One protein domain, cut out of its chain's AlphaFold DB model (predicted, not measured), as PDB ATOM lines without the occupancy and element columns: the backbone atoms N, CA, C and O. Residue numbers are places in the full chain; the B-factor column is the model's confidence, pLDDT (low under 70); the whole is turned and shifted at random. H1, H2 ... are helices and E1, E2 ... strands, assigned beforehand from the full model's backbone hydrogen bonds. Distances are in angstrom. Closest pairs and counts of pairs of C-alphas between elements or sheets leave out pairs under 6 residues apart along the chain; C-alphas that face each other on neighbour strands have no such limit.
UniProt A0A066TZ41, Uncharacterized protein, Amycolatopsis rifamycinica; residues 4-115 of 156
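This is residues 4 to 115 of the 156 residues of an uncharacterized protein of Amycolatopsis rifamycinica (UniProt A0A066TZ41). A strongly twisted sheet of six strands has a helix on each face: H1 covers E4 and E5 on one face, and on the other the sheet curls round H2. The hairpin of E1 and E2 forms one end of the sheet, and the long unnamed stretch of residues 23 to 40 leads from it back to E3. The printed part has 112 residues, with two named helices and six named strands in the order E1 E2 E3 H1 E4 E5 E6 H2; the sheet runs E2 E1 E3 E4 E5 E6 and is mixed, and the class is mixed, helices and strands. The whole is compact, with a radius of gyration of the C-alphas of 13.4 A and spans of 40 by 31 by 24 A.

In the order of the sheet, E2 is residues 17 to 22, 15.4 A long; E1 is residues 4 to 8, 13.5 A, beginning at C-alpha 4 at (154.355, 303.991, 126.729); E3 is residues 41 to 43; E4 is residues 69 to 75, 19.0 A; E5 is residues 78 to 83, 16.9 A; and E6 is residues 88 to 91. H1 is residues 50 to 63, 19.8 A from C-alpha 50 at (153.475, 297.386, 144.604). H2 is residues 96 to 108, 18.5 A, ending at C-alpha 108 at (173.197, 296.911, 127.805).

E3 and E4 are parallel at 21 degrees, with N 71 and O 42 at 2.8 A. E3, H1 and E4 form a strand-helix-strand unit, two parallel neighbour strands with a helix between, and its crossover is right-handed. E4, E5 and E6 form a meander, each strand the antiparallel neighbour of the one before; N 72 and O 80 are 2.8 A apart, and N 81 and O 89 are 2.8 A apart. On the other side of E3 from E4, E1 is antiparallel to E3, with N 6 and O 41 at 2.9 A. E2 is antiparallel to E1, with N 20 and O 5 at 2.9 A. H1 is on the sheet at a height of 8.3 A, over E4 and E5, and runs along the strands, at 18 degrees to E4 on the local plane; the closest C-alphas of H1 and E4 are those of Arg 50 and Ala 74, 4.5 A. H2 is on the opposite face, giving three layers, helices on both faces of a sheet; its closest C-alphas to E4 are those of Ala 100 and Ala 71, 5.6 A. E1 and H2 are near each other, and H1 and H2 are apart. In H1 and H2 every O i to N i+4 pair is within hydrogen-bond range.

The two C-alphas farthest apart, those of Pro 12 and Ser 49, are 39.9 A apart. The printed part has no cut. The link from E2 to E3, 18 residues, is long. Mean pLDDT of the printed part is 70.6; residues 4 to 39, 47 to 48, 93 to 94 and 109 are under 70.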
ATOM      1  N   ILE A   4     153.294 303.314 127.484       65.69
ATOM      2  CA  ILE A   4     154.355 303.991 126.729       65.69
ATOM      3  C   ILE A   4     155.369 302.936 126.311       65.69
ATOM      4  O   ILE A   4     155.784 302.119 127.127       65.69
ATOM      5  N   ILE A   5     155.751 302.947 125.039       65.00
ATOM      6  CA  ILE A   5     156.747 302.033 124.493       65.00
ATOM      7  C   ILE A   5     157.920 302.863 123.979       65.00
ATOM      8  O   ILE A   5     157.721 303.846 123.260       65.00
ATOM      9  N   ALA A   6     159.138 302.480 124.354       60.69
ATOM     10  CA  ALA A   6     160.356 303.112 123.867       60.69
ATOM     11  C   ALA A   6     161.159 302.142 123.000       60.69
ATOM     12  O   ALA A   6     161.295 300.956 123.310       60.69
ATOM     13  N   THR A   7     161.702 302.683 121.915       60.50
ATOM     14  CA  THR A   7     162.595 301.984 120.991       60.50
ATOM     15  C   THR A   7     163.908 302.727 120.904       60.50
ATOM     16  O   THR A   7     163.926 303.956 120.736       60.50
ATOM     17  N   ARG A   8     165.009 301.985 120.951       60.25
ATOM     18  CA  ARG A   8     166.322 302.490 120.583       60.25
ATOM     19  C   ARG A   8     166.288 302.875 119.109       60.25
ATOM     20  O   ARG A   8     165.830 302.113 118.260       60.25
ATOM     21  N   VAL A   9     166.783 304.068 118.789       51.09
ATOM     22  CA  VAL A   9     166.986 304.451 117.390       51.09
ATOM     23  C   VAL A   9     168.376 303.971 116.978       51.09
ATOM     24  O   VAL A   9     169.362 304.452 117.545       51.09
ATOM     25  N   PRO A  10     168.504 303.063 115.997       49.44
ATOM     26  CA  PRO A  10     169.802 302.733 115.437       49.44
ATOM     27  C   PRO A  10     170.286 303.928 114.606       49.44
ATOM     28  O   PRO A  10     169.915 304.101 113.449       49.44
ATOM     29  N   ARG A  11     171.086 304.804 115.212       41.09
ATOM     30  CA  ARG A  11     171.929 305.771 114.498       41.09
ATOM     31  C   ARG A  11     173.332 305.719 115.090       41.09
ATOM     32  O   ARG A  11     173.438 305.657 116.311       41.09
ATOM     33  N   PRO A  12     174.398 305.730 114.275       36.62
ATOM     34  CA  PRO A  12     175.746 305.986 114.756       36.62
ATOM     35  C   PRO A  12     175.943 307.493 115.004       36.62
ATOM     36  O   PRO A  12     175.587 308.285 114.128       36.62
ATOM     37  N   PRO A  13     176.551 307.904 116.132       44.31
ATOM     38  CA  PRO A  13     176.734 307.137 117.368       44.31
ATOM     39  C   PRO A  13     175.384 306.952 118.086       44.31
ATOM     40  O   PRO A  13     174.504 307.795 117.943       44.31
ATOM     41  N   LEU A  14     175.205 305.848 118.828       46.59
ATOM     42  CA  LEU A  14     173.957 305.478 119.525       46.59
ATOM     43  C   LEU A  14     173.555 306.537 120.572       46.59
ATOM     44  O   LEU A  14     173.828 306.374 121.756       46.59
ATOM     45  N   THR A  15     172.923 307.634 120.151       45.19
ATOM     46  CA  THR A  15     172.627 308.792 121.020       45.19
ATOM     47  C   THR A  15     171.141 309.138 121.106       45.19
ATOM     48  O   THR A  15     170.783 310.152 121.699       45.19
ATOM     49  N   GLY A  16     170.252 308.326 120.520       46.41
ATOM     50  CA  GLY A  16     168.844 308.687 120.353       46.41
ATOM     51  C   GLY A  16     167.851 307.652 120.873       46.41
ATOM     52  O   GLY A  16     167.919 306.471 120.535       46.41
ATOM     53  N   TRP A  17     166.861 308.136 121.617       48.97
ATOM     54  CA  TRP A  17     165.668 307.389 122.003       48.97
ATOM     55  C   TRP A  17     164.440 308.006 121.341       48.97
ATOM     56  O   TRP A  17     164.320 309.230 121.268       48.97
ATOM     57  N   ARG A  18     163.517 307.166 120.867       52.16
ATOM     58  CA  ARG A  18     162.173 307.600 120.473       52.16
ATOM     59  C   ARG A  18     161.154 306.929 121.377       52.16
ATOM     60  O   ARG A  18     161.183 305.716 121.572       52.16
ATOM     61  N   TYR A  19     160.251 307.746 121.901       52.09
ATOM     62  CA  TYR A  19     159.129 307.293 122.707       52.09
ATOM     63  C   TYR A  19     157.866 307.368 121.868       52.09
ATOM     64  O   TYR A  19     157.569 308.397 121.260       52.09
ATOM     65  N   HIS A  20     157.107 306.284 121.872       52.81
ATOM     66  CA  HIS A  20     155.795 306.220 121.262       52.81
ATOM     67  C   HIS A  20     154.775 305.965 122.370       52.81
ATOM     68  O   HIS A  20     154.828 304.961 123.084       52.81
ATOM     69  N   ARG A  21     153.823 306.887 122.534       52.91
ATOM     70  CA  ARG A  21     152.673 306.650 123.407       52.91
ATOM     71  C   ARG A  21     151.680 305.778 122.642       52.91
ATOM     72  O   ARG A  21     150.913 306.278 121.825       52.91
ATOM     73  N   ALA A  22     151.704 304.478 122.912       50.34
ATOM     74  CA  ALA A  22     150.756 303.533 122.347       50.34
ATOM     75  C   ALA A  22     149.431 303.610 123.122       50.34
ATOM     76  O   ALA A  22     149.350 303.264 124.302       50.34
ATOM     77  N   THR A  23     148.368 304.073 122.469       44.66
ATOM     78  CA  THR A  23     147.002 304.017 123.020       44.66
ATOM     79  C   THR A  23     146.279 302.711 122.664       44.66
ATOM     80  O   THR A  23     145.218 302.446 123.224       44.66
ATOM     81  N   ALA A  24     146.854 301.876 121.782       38.84
ATOM     82  CA  ALA A  24     146.261 300.628 121.300       38.84
ATOM     83  C   ALA A  24     147.300 299.513 121.046       38.84
ATOM     84  O   ALA A  24     148.473 299.780 120.780       38.84
ATOM     85  N   PHE A  25     146.820 298.263 121.102       38.31
ATOM     86  CA  PHE A  25     147.538 296.975 121.074       38.31
ATOM     87  C   PHE A  25     148.473 296.714 119.873       38.31
ATOM     88  O   PHE A  25     149.157 295.696 119.853       38.31
ATOM     89  N   SER A  26     148.538 297.603 118.882       37.19
ATOM     90  CA  SER A  26     149.306 297.417 117.647       37.19
ATOM     91  C   SER A  26     149.981 298.716 117.203       37.19
ATOM     92  O   SER A  26     149.745 299.236 116.115       37.19
ATOM     93  N   THR A  27     150.846 299.280 118.047       42.31
ATOM     94  CA  THR A  27     151.709 300.375 117.581       42.31
ATOM     95  C   THR A  27     152.833 299.772 116.749       42.31
ATOM     96  O   THR A  27     153.738 299.138 117.285       42.31
ATOM     97  N   ARG A  28     152.746 299.919 115.422       43.78
ATOM     98  CA  ARG A  28     153.822 299.538 114.504       43.78
ATOM     99  C   ARG A  28     154.980 300.507 114.731       43.78
ATOM    100  O   ARG A  28     154.917 301.661 114.318       43.78
ATOM    101  N   LEU A  29     155.989 300.054 115.459       49.12
ATOM    102  CA  LEU A  29     157.212 300.813 115.668       49.12
ATOM    103  C   LEU A  29     158.048 300.737 114.396       49.12
ATOM    104  O   LEU A  29     158.122 299.679 113.772       49.12
ATOM    105  N   ALA A  30     158.643 301.859 114.006       39.88
ATOM    106  CA  ALA A  30     159.515 301.925 112.850       39.88
ATOM    107  C   ALA A  30     160.823 302.632 113.209       39.88
ATOM    108  O   ALA A  30     160.823 303.607 113.968       39.88
ATOM    109  N   ASP A  31     161.935 302.131 112.685       48.38
ATOM    110  CA  ASP A  31     163.258 302.700 112.920       48.38
ATOM    111  C   ASP A  31     163.458 304.039 112.175       48.38
ATOM    112  O   ASP A  31     162.525 304.667 111.661       48.38
ATOM    113  N   ALA A  32     164.697 304.537 112.134       47.69
ATOM    114  CA  ALA A  32     165.022 305.766 111.409       47.69
ATOM    115  C   ALA A  32     164.795 305.677 109.885       47.69
ATOM    116  O   ALA A  32     164.772 306.724 109.238       47.69
ATOM    117  N   HIS A  33     164.620 304.470 109.343       49.25
ATOM    118  CA  HIS A  33     164.462 304.154 107.925       49.25
ATOM    119  C   HIS A  33     163.045 303.671 107.573       49.25
ATOM    120  O   HIS A  33     162.782 303.339 106.419       49.25
ATOM    121  N   GLY A  34     162.117 303.657 108.538       47.16
ATOM    122  CA  GLY A  34     160.739 303.217 108.317       47.16
ATOM    123  C   GLY A  34     160.555 301.695 108.345       47.16
ATOM    124  O   GLY A  34     159.460 301.219 108.044       47.16
ATOM    125  N   LEU A  35     161.589 300.930 108.715       49.41
ATOM    126  CA  LEU A  35     161.507 299.476 108.858       49.41
ATOM    127  C   LEU A  35     160.871 299.106 110.200       49.41
ATOM    128  O   LEU A  35     161.102 299.819 111.176       49.41
ATOM    129  N   PRO A  36     160.112 297.996 110.292       50.72
ATOM    130  CA  PRO A  36     159.554 297.529 111.556       50.72
ATOM    131  C   PRO A  36     160.641 297.399 112.633       50.72
ATOM    132  O   PRO A  36     161.600 296.650 112.463       50.72
ATOM    133  N   ALA A  37     160.478 298.120 113.738       54.59
ATOM    134  CA  ALA A  37     161.360 298.077 114.897       54.59
ATOM    135  C   ALA A  37     160.682 297.330 116.050       54.59
ATOM    136  O   ALA A  37     159.458 297.355 116.192       54.59
ATOM    137  N   LEU A  38     161.476 296.665 116.887       61.22
ATOM    138  CA  LEU A  38     160.985 296.061 118.121       61.22
ATOM    139  C   LEU A  38     161.068 297.068 119.263       61.22
ATOM    140  O   LEU A  38     162.004 297.856 119.347       61.22
ATOM    141  N   ALA A  39     160.065 297.020 120.134       63.06
ATOM    142  CA  ALA A  39     160.065 297.707 121.412       63.06
ATOM    143  C   ALA A  39     161.192 297.171 122.299       63.06
ATOM    144  O   ALA A  39     161.243 295.969 122.545       63.06
ATOM    145  N   ASP A  40     162.037 298.050 122.834       70.94
ATOM    146  CA  ASP A  40     163.055 297.670 123.817       70.94
ATOM    147  C   ASP A  40     162.494 297.719 125.244       70.94
ATOM    148  O   ASP A  40     162.819 296.875 126.085       70.94
ATOM    149  N   ILE A  41     161.645 298.720 125.509       75.31
ATOM    150  CA  ILE A  41     161.143 299.081 126.836       75.31
ATOM    151  C   ILE A  41     159.631 299.326 126.780       75.31
ATOM    152  O   ILE A  41     159.144 299.996 125.866       75.31
ATOM    153  N   ALA A  42     158.899 298.875 127.801       81.25
ATOM    154  CA  ALA A  42     157.507 299.270 128.027       81.25
ATOM    155  C   ALA A  42     157.286 299.829 129.437       81.25
ATOM    156  O   ALA A  42     157.797 299.293 130.416       81.25
ATOM    157  N   ILE A  43     156.480 300.882 129.545       82.94
ATOM    158  CA  ILE A  43     156.124 301.529 130.810       82.94
ATOM    159  C   ILE A  43     154.622 301.368 131.020       82.94
ATOM    160  O   ILE A  43     153.803 301.899 130.257       82.94
ATOM    161  N   ALA A  44     154.268 300.600 132.045       80.56
ATOM    162  CA  ALA A  44     152.895 300.347 132.437       80.56
ATOM    163  C   ALA A  44     152.228 301.629 132.968       80.56
ATOM    164  O   ALA A  44     152.892 302.488 133.558       80.56
ATOM    165  N   PRO A  45     150.905 301.778 132.783       75.38
ATOM    166  CA  PRO A  45     150.178 302.919 133.323       75.38
ATOM    167  C   PRO A  45     150.241 302.936 134.862       75.38
ATOM    168  O   PRO A  45     150.302 301.870 135.481       75.38
ATOM    169  N   PRO A  46     150.176 304.122 135.491       71.06
ATOM    170  CA  PRO A  46     150.266 304.246 136.939       71.06
ATOM    171  C   PRO A  46     149.130 303.502 137.640       71.06
ATOM    172  O   PRO A  46     147.956 303.665 137.291       71.06
ATOM    173  N   ARG A  47     149.493 302.699 138.646       67.56
ATOM    174  CA  ARG A  47     148.572 302.073 139.598       67.56
ATOM    175  C   ARG A  47     149.115 302.181 141.027       67.56
ATOM    176  O   ARG A  47     150.330 302.177 141.206       67.56
ATOM    177  N   PRO A  48     148.244 302.312 142.039       61.84
ATOM    178  CA  PRO A  48     148.651 302.749 143.372       61.84
ATOM    179  C   PRO A  48     149.240 301.662 144.298       61.84
ATOM    180  O   PRO A  48     149.349 301.920 145.493       61.84
ATOM    181  N   SER A  49     149.649 300.474 143.823       76.19
ATOM    182  CA  SER A  49     150.213 299.444 144.717       76.19
ATOM    183  C   SER A  49     151.361 298.615 144.119       76.19
ATOM    184  O   SER A  49     151.419 298.329 142.922       76.19
ATOM    185  N   ARG A  50     152.296 298.190 144.981       76.25
ATOM    186  CA  ARG A  50     153.475 297.386 144.604       76.25
ATOM    187  C   ARG A  50     153.154 295.946 144.165       76.25
ATOM    188  O   ARG A  50     153.770 295.502 143.196       76.25
ATOM    189  N   PRO A  51     152.226 295.202 144.804       80.94
ATOM    190  CA  PRO A  51     151.818 293.886 144.306       80.94
ATOM    191  C   PRO A  51     151.244 293.956 142.885       80.94
ATOM    192  O   PRO A  51     151.547 293.107 142.048       80.94
ATOM    193  N   GLU A  52     150.485 295.013 142.578       84.94
ATOM    194  CA  GLU A  52     149.993 295.261 141.222       84.94
ATOM    195  C   GLU A  52     151.127 295.589 140.247       84.94
ATOM    196  O   GLU A  52     151.079 295.138 139.105       84.94
ATOM    197  N   ALA A  53     152.164 296.314 140.678       85.50
ATOM    198  CA  ALA A  53     153.319 296.622 139.835       85.50
ATOM    199  C   ALA A  53     154.052 295.355 139.361       85.50
ATOM    200  O   ALA A  53     154.374 295.253 138.179       85.50
ATOM    201  N   HIS A  54     154.252 294.358 140.234       87.62
ATOM    202  CA  HIS A  54     154.834 293.068 139.832       87.62
ATOM    203  C   HIS A  54     153.960 292.347 138.801       87.62
ATOM    204  O   HIS A  54     154.455 291.953 137.747       87.62
ATOM    205  N   ALA A  55     152.656 292.226 139.064       87.38
ATOM    206  CA  ALA A  55     151.731 291.583 138.133       87.38
ATOM    207  C   ALA A  55     151.685 292.303 136.771       87.38
ATOM    208  O   ALA A  55     151.633 291.657 135.725       87.38
ATOM    209  N   LEU A  56     151.749 293.638 136.770       86.81
ATOM    210  CA  LEU A  56     151.809 294.452 135.557       86.81
ATOM    211  C   LEU A  56     153.104 294.234 134.775       86.81
ATOM    212  O   LEU A  56     153.041 294.146 133.548       86.81
ATOM    213  N   LEU A  57     154.255 294.142 135.447       88.75
ATOM    214  CA  LEU A  57     155.534 293.848 134.794       88.75
ATOM    215  C   LEU A  57     155.495 292.486 134.111       88.75
ATOM    216  O   LEU A  57     155.741 292.417 132.908       88.75
ATOM    217  N   THR A  58     155.117 291.435 134.843       87.44
ATOM    218  CA  THR A  58     155.015 290.074 134.300       87.44
ATOM    219  C   THR A  58     154.063 290.036 133.109       87.44
ATOM    220  O   THR A  58     154.465 289.656 132.014       87.44
ATOM    221  N   ALA A  59     152.843 290.562 133.260       85.25
ATOM    222  CA  ALA A  59     151.866 290.593 132.174       85.25
ATOM    223  C   ALA A  59     152.337 291.413 130.957       85.25
ATOM    224  O   ALA A  59     151.963 291.110 129.824       85.25
ATOM    225  N   THR A  60     153.138 292.461 131.171       84.00
ATOM    226  CA  THR A  60     153.710 293.270 130.088       84.00
ATOM    227  C   THR A  60     154.808 292.502 129.356       84.00
ATOM    228  O   THR A  60     154.789 292.445 128.130       84.00
ATOM    229  N   LEU A  61     155.732 291.869 130.076       84.81
ATOM    230  CA  LEU A  61     156.812 291.084 129.474       84.81
ATOM    231  C   LEU A  61     156.279 289.838 128.748       84.81
ATOM    232  O   LEU A  61     156.776 289.507 127.673       84.81
ATOM    233  N   ASP A  62     155.238 289.194 129.279       85.62
ATOM    234  CA  ASP A  62     154.575 288.050 128.639       85.62
ATOM    235  C   ASP A  62     153.844 288.455 127.359       85.62
ATOM    236  O   ASP A  62     153.914 287.767 126.339       85.62
ATOM    237  N   ARG A  63     153.159 289.605 127.387       80.38
ATOM    238  CA  ARG A  63     152.418 290.122 126.229       80.38
ATOM    239  C   ARG A  63     153.337 290.527 125.078       80.38
ATOM    240  O   ARG A  63     152.924 290.441 123.923       80.38
ATOM    241  N   TRP A  64     154.546 290.994 125.375       76.75
ATOM    242  CA  TRP A  64     155.460 291.560 124.384       76.75
ATOM    243  C   TRP A  64     156.818 290.856 124.448       76.75
ATOM    244  O   TRP A  64     157.759 291.370 125.058       76.75
ATOM    245  N   PRO A  65     156.965 289.691 123.792       72.19
ATOM    246  CA  PRO A  65     158.126 288.847 124.011       72.19
ATOM    247  C   PRO A  65     159.461 289.431 123.525       72.19
ATOM    248  O   PRO A  65     160.516 288.953 123.944       72.19
ATOM    249  N   GLY A  66     159.420 290.460 122.673       74.31
ATOM    250  CA  GLY A  66     160.596 291.199 122.210       74.31
ATOM    251  C   GLY A  66     161.104 292.280 123.172       74.31
ATOM    252  O   GLY A  66     162.153 292.853 122.898       74.31
ATOM    253  N   LEU A  67     160.399 292.567 124.275       80.31
ATOM    254  CA  LEU A  67     160.864 293.544 125.262       80.31
ATOM    255  C   LEU A  67     162.106 293.041 125.987       80.31
ATOM    256  O   LEU A  67     162.160 291.890 126.410       80.31
ATOM    257  N   THR A  68     163.061 293.941 126.205       82.88
ATOM    258  CA  THR A  68     164.216 293.691 127.076       82.88
ATOM    259  C   THR A  68     163.877 294.018 128.531       82.88
ATOM    260  O   THR A  68     164.276 293.293 129.439       82.88
ATOM    261  N   LEU A  69     163.112 295.093 128.748       87.19
ATOM    262  CA  LEU A  69     162.781 295.616 130.071       87.19
ATOM    263  C   LEU A  69     161.347 296.163 130.109       87.19
ATOM    264  O   LEU A  69     160.830 296.695 129.124       87.19
ATOM    265  N   ALA A  70     160.709 296.074 131.269       88.81
ATOM    266  CA  ALA A  70     159.468 296.761 131.578       88.81
ATOM    267  C   ALA A  70     159.614 297.584 132.866       88.81
ATOM    268  O   ALA A  70     160.417 297.270 133.746       88.81
ATOM    269  N   ALA A  71     158.820 298.643 132.972       87.81
ATOM    270  CA  ALA A  71     158.756 299.522 134.129       87.81
ATOM    271  C   ALA A  71     157.300 299.714 134.562       87.81
ATOM    272  O   ALA A  71     156.410 299.868 133.724       87.81
ATOM    273  N   ALA A  72     157.045 299.717 135.867       87.44
ATOM    274  CA  ALA A  72     155.721 299.937 136.435       87.44
ATOM    275  C   ALA A  72     155.814 300.849 137.668       87.44
ATOM    276  O   ALA A  72     156.595 300.560 138.579       87.44
ATOM    277  N   PRO A  73     155.015 301.928 137.746       85.38
ATOM    278  CA  PRO A  73     154.903 302.710 138.971       85.38
ATOM    279  C   PRO A  73     154.429 301.821 140.127       85.38
ATOM    280  O   PRO A  73     153.446 301.098 139.985       85.38
ATOM    281  N   ALA A  74     155.133 301.871 141.256       85.62
ATOM    282  CA  ALA A  74     154.850 301.065 142.447       85.62
ATOM    283  C   ALA A  74     154.427 301.911 143.662       85.62
ATOM    284  O   ALA A  74     154.090 301.362 144.710       85.62
ATOM    285  N   GLY A  75     154.447 303.239 143.525       81.19
ATOM    286  CA  GLY A  75     154.039 304.203 144.542       81.19
ATOM    287  C   GLY A  75     154.492 305.622 144.186       81.19
ATOM    288  O   GLY A  75     155.116 305.824 143.138       81.19
ATOM    289  N   PRO A  76     154.202 306.621 145.038       79.06
ATOM    290  CA  PRO A  76     154.705 307.978 144.859       79.06
ATOM    291  C   PRO A  76     156.234 307.973 144.801       79.06
ATOM    292  O   PRO A  76     156.886 307.542 145.747       79.06
ATOM    293  N   GLY A  77     156.806 308.417 143.683       78.50
ATOM    294  CA  GLY A  77     158.259 308.478 143.527       78.50
ATOM    295  C   GLY A  77     158.961 307.149 143.265       78.50
ATOM    296  O   GLY A  77     160.174 307.145 143.108       78.50
ATOM    297  N   ILE A  78     158.235 306.028 143.205       83.88
ATOM    298  CA  ILE A  78     158.837 304.695 143.131       83.88
ATOM    299  C   ILE A  78     158.391 303.998 141.852       83.88
ATOM    300  O   ILE A  78     157.198 303.819 141.592       83.88
ATOM    301  N   CYS A  79     159.368 303.538 141.082       86.81
ATOM    302  CA  CYS A  79     159.184 302.704 139.911       86.81
ATOM    303  C   CYS A  79     159.833 301.340 140.147       86.81
ATOM    304  O   CYS A  79     160.979 301.242 140.578       86.81
ATOM    305  N   LEU A  80     159.101 300.277 139.843       89.00
ATOM    306  CA  LEU A  80     159.631 298.926 139.784       89.00
ATOM    307  C   LEU A  80     160.049 298.628 138.343       89.00
ATOM    308  O   LEU A  80     159.290 298.880 137.406       89.00
ATOM    309  N   LEU A  81     161.253 298.104 138.173       89.44
ATOM    310  CA  LEU A  81     161.810 297.653 136.904       89.44
ATOM    311  C   LEU A  81     161.839 296.128 136.897       89.44
ATOM    312  O   LEU A  81     162.108 295.520 137.933       89.44
ATOM    313  N   GLY A  82     161.602 295.522 135.738       90.88
ATOM    314  CA  GLY A  82     161.724 294.080 135.542       90.88
ATOM    315  C   GLY A  82     162.280 293.742 134.167       90.88
ATOM    316  O   GLY A  82     161.975 294.429 133.191       90.88
ATOM    317  N   ASP A  83     163.083 292.686 134.085       90.19
ATOM    318  CA  ASP A  83     163.619 292.169 132.825       90.19
ATOM    319  C   ASP A  83     163.097 290.759 132.502       90.19
ATOM    320  O   ASP A  83     162.379 290.128 133.281       90.19
ATOM    321  N   ARG A  84     163.446 290.250 131.315       84.88
ATOM    322  CA  ARG A  84     163.004 288.924 130.845       84.88
ATOM    323  C   ARG A  84     163.631 287.752 131.600       84.88
ATOM    324  O   ARG A  84     163.144 286.636 131.456       84.88
ATOM    325  N   SER A  85     164.682 287.982 132.383       86.44
ATOM    326  CA  SER A  85     165.258 286.952 133.250       86.44
ATOM    327  C   SER A  85     164.482 286.784 134.560       86.44
ATOM    328  O   SER A  85     164.746 285.846 135.306       86.44
ATOM    329  N   GLY A  86     163.493 287.650 134.817       86.25
ATOM    330  CA  GLY A  86     162.694 287.650 136.042       86.25
ATOM    331  C   GLY A  86     163.319 288.467 137.174       86.25
ATOM    332  O   GLY A  86     162.755 288.532 138.264       86.25
ATOM    333  N   GLU A  87     164.459 289.112 136.922       90.81
ATOM    334  CA  GLU A  87     165.099 290.017 137.868       90.81
ATOM    335  C   GLU A  87     164.297 291.316 137.985       90.81
ATOM    336  O   GLU A  87     163.671 291.780 137.024       90.81
ATOM    337  N   THR A  88     164.327 291.924 139.172       89.62
ATOM    338  CA  THR A  88     163.647 293.199 139.428       89.62
ATOM    339  C   THR A  88     164.543 294.165 140.186       89.62
ATOM    340  O   THR A  88     165.378 293.752 140.988       89.62
ATOM    341  N   ALA A  89     164.351 295.459 139.943       88.00
ATOM    342  CA  ALA A  89     165.031 296.527 140.668       88.00
ATOM    343  C   ALA A  89     164.050 297.645 141.017       88.00
ATOM    344  O   ALA A  89     163.077 297.890 140.302       88.00
ATOM    345  N   LEU A  90     164.314 298.340 142.121       85.44
ATOM    346  CA  LEU A  90     163.580 299.544 142.490       85.44
ATOM    347  C   LEU A  90     164.335 300.779 142.015       85.44
ATOM    348  O   LEU A  90     165.547 300.887 142.180       85.44
ATOM    349  N   ALA A  91     163.597 301.735 141.477       80.06
ATOM    350  CA  ALA A  91     164.074 303.073 141.192       80.06
ATOM    351  C   ALA A  91     163.223 304.074 141.976       80.06
ATOM    352  O   ALA A  91     161.997 304.027 141.930       80.06
ATOM    353  N   GLU A  92     163.879 305.001 142.664       79.94
ATOM    354  CA  GLU A  92     163.254 306.108 143.402       79.94
ATOM    355  C   GLU A  92     163.122 307.364 142.514       79.94
ATOM    356  O   GLU A  92     162.995 308.488 142.996       79.94
ATOM    357  N   VAL A  93     163.197 307.189 141.188       67.12
ATOM    358  CA  VAL A  93     163.248 308.283 140.214       67.12
ATOM    359  C   VAL A  93     161.871 308.580 139.644       67.12
ATOM    360  O   VAL A  93     161.210 307.706 139.081       67.12
ATOM    361  N   VAL A  94     161.493 309.859 139.701       62.34
ATOM    362  CA  VAL A  94     160.412 310.427 138.890       62.34
ATOM    363  C   VAL A  94     161.034 311.173 137.716       62.34
ATOM    364  O   VAL A  94     161.889 312.031 137.945       62.34
ATOM    365  N   PRO A  95     160.587 310.924 136.474       70.88
ATOM    366  CA  PRO A  95     159.476 310.051 136.069       70.88
ATOM    367  C   PRO A  95     159.898 308.606 135.701       70.88
ATOM    368  O   PRO A  95     161.073 308.328 135.460       70.88
ATOM    369  N   ALA A  96     158.929 307.678 135.653       75.06
ATOM    370  CA  ALA A  96     159.136 306.239 135.396       75.06
ATOM    371  C   ALA A  96     159.862 305.957 134.067       75.06
ATOM    372  O   ALA A  96     160.591 304.977 133.932       75.06
ATOM    373  N   GLU A  97     159.704 306.859 133.104       73.12
ATOM    374  CA  GLU A  97     160.432 306.922 131.846       73.12
ATOM    375  C   GLU A  97     161.945 306.924 132.063       73.12
ATOM    376  O   GLU A  97     162.660 306.153 131.425       73.12
ATOM    377  N   LEU A  98     162.444 307.735 132.998       72.38
ATOM    378  CA  LEU A  98     163.876 307.824 133.278       72.38
ATOM    379  C   LEU A  98     164.403 306.579 133.972       72.38
ATOM    380  O   LEU A  98     165.481 306.099 133.627       72.38
ATOM    381  N   ALA A  99     163.629 306.031 134.908       77.25
ATOM    382  CA  ALA A  99     163.957 304.764 135.548       77.25
ATOM    383  C   ALA A  99     164.072 303.633 134.513       77.25
ATOM    384  O   ALA A  99     165.022 302.852 134.546       77.25
ATOM    385  N   ALA A 100     163.141 303.580 133.558       78.38
ATOM    386  CA  ALA A 100     163.132 302.564 132.515       78.38
ATOM    387  C   ALA A 100     164.348 302.684 131.580       78.38
ATOM    388  O   ALA A 100     165.004 301.686 131.281       78.38
ATOM    389  N   VAL A 101     164.701 303.905 131.165       74.00
ATOM    390  CA  VAL A 101     165.899 304.152 130.342       74.00
ATOM    391  C   VAL A 101     167.168 303.775 131.101       74.00
ATOM    392  O   VAL A 101     168.026 303.088 130.550       74.00
ATOM    393  N   ALA A 102     167.284 304.183 132.366       74.12
ATOM    394  CA  ALA A 102     168.422 303.848 133.213       74.12
ATOM    395  C   ALA A 102     168.598 302.329 133.361       74.12
ATOM    396  O   ALA A 102     169.696 301.812 133.153       74.12
ATOM    397  N   GLY A 103     167.507 301.609 133.648       77.00
ATOM    398  CA  GLY A 103     167.510 300.150 133.760       77.00
ATOM    399  C   GLY A 103     167.901 299.455 132.458       77.00
ATOM    400  O   GLY A 103     168.703 298.524 132.465       77.00
ATOM    401  N   TYR A 104     167.398 299.925 131.318       77.94
ATOM    402  CA  TYR A 104     167.795 299.361 130.031       77.94
ATOM    403  C   TYR A 104     169.276 299.606 129.721       77.94
ATOM    404  O   TYR A 104     169.981 298.691 129.297       77.94
ATOM    405  N   LEU A 105     169.779 300.823 129.943       73.00
ATOM    406  CA  LEU A 105     171.191 301.127 129.705       73.00
ATOM    407  C   LEU A 105     172.100 300.274 130.583       73.00
ATOM    408  O   LEU A 105     173.089 299.736 130.087       73.00
ATOM    409  N   TRP A 106     171.723 300.075 131.844       77.06
ATOM    410  CA  TRP A 106     172.400 299.146 132.738       77.06
ATOM    411  C   TRP A 106     172.505 297.739 132.142       77.06
ATOM    412  O   TRP A 106     173.610 297.205 132.029       77.06
ATOM    413  N   LEU A 107     171.390 297.174 131.675       76.69
ATOM    414  CA  LEU A 107     171.377 295.856 131.031       76.69
ATOM    415  C   LEU A 107     172.287 295.803 129.801       76.69
ATOM    416  O   LEU A 107     172.985 294.814 129.588       76.69
ATOM    417  N   THR A 108     172.351 296.879 129.012       73.06
ATOM    418  CA  THR A 108     173.197 296.911 127.805       73.06
ATOM    419  C   THR A 108     174.697 296.907 128.097       73.06
ATOM    420  O   THR A 108     175.482 296.609 127.202       73.06
ATOM    421  N   THR A 109     175.105 297.162 129.344       69.38
ATOM    422  CA  THR A 109     176.493 296.955 129.792       69.38
ATOM    423  C   THR A 109     176.810 295.488 130.118       69.38
ATOM    424  O   THR A 109     177.921 295.179 130.540       69.38
ATOM    425  N   GLY A 110     175.847 294.573 129.943       76.06
ATOM    426  CA  GLY A 110     175.975 293.145 130.258       76.06
ATOM    427  C   GLY A 110     175.752 292.810 131.735       76.06
ATOM    428  O   GLY A 110     176.009 291.686 132.164       76.06
ATOM    429  N   ARG A 111     175.291 293.777 132.534       80.44
ATOM    430  CA  ARG A 111     175.067 293.622 133.977       80.44
ATOM    431  C   ARG A 111     173.637 293.162 134.261       80.44
ATOM    432  O   ARG A 111     172.719 293.482 133.516       80.44
ATOM    433  N   ARG A 112     173.447 292.427 135.360       85.88
ATOM    434  CA  ARG A 112     172.128 291.939 135.807       85.88
ATOM    435  C   ARG A 112     171.314 293.052 136.450       85.88
ATOM    436  O   ARG A 112     171.880 293.841 137.207       85.88
ATOM    437  N   LEU A 113     170.000 293.070 136.232       84.25
ATOM    438  CA  LEU A 113     169.127 294.091 136.812       84.25
ATOM    439  C   LEU A 113     169.116 294.059 138.349       84.25
ATOM    440  O   LEU A 113     169.177 295.119 138.953       84.25
ATOM    441  N   GLY A 114     169.155 292.886 138.989       82.44
ATOM    442  CA  GLY A 114     169.222 292.782 140.457       82.44
ATOM    443  C   GLY A 114     170.496 293.358 141.095       82.44
ATOM    444  O   GLY A 114     170.535 293.573 142.302       82.44
ATOM    445  N   ALA A 115     171.536 293.644 140.301       79.94
ATOM    446  CA  ALA A 115     172.740 294.342 140.759       79.94
ATOM    447  C   ALA A 115     172.632 295.874 140.639       79.94
ATOM    448  O   ALA A 115     173.580 296.585 140.978       79.94
TER     449      ALA A 115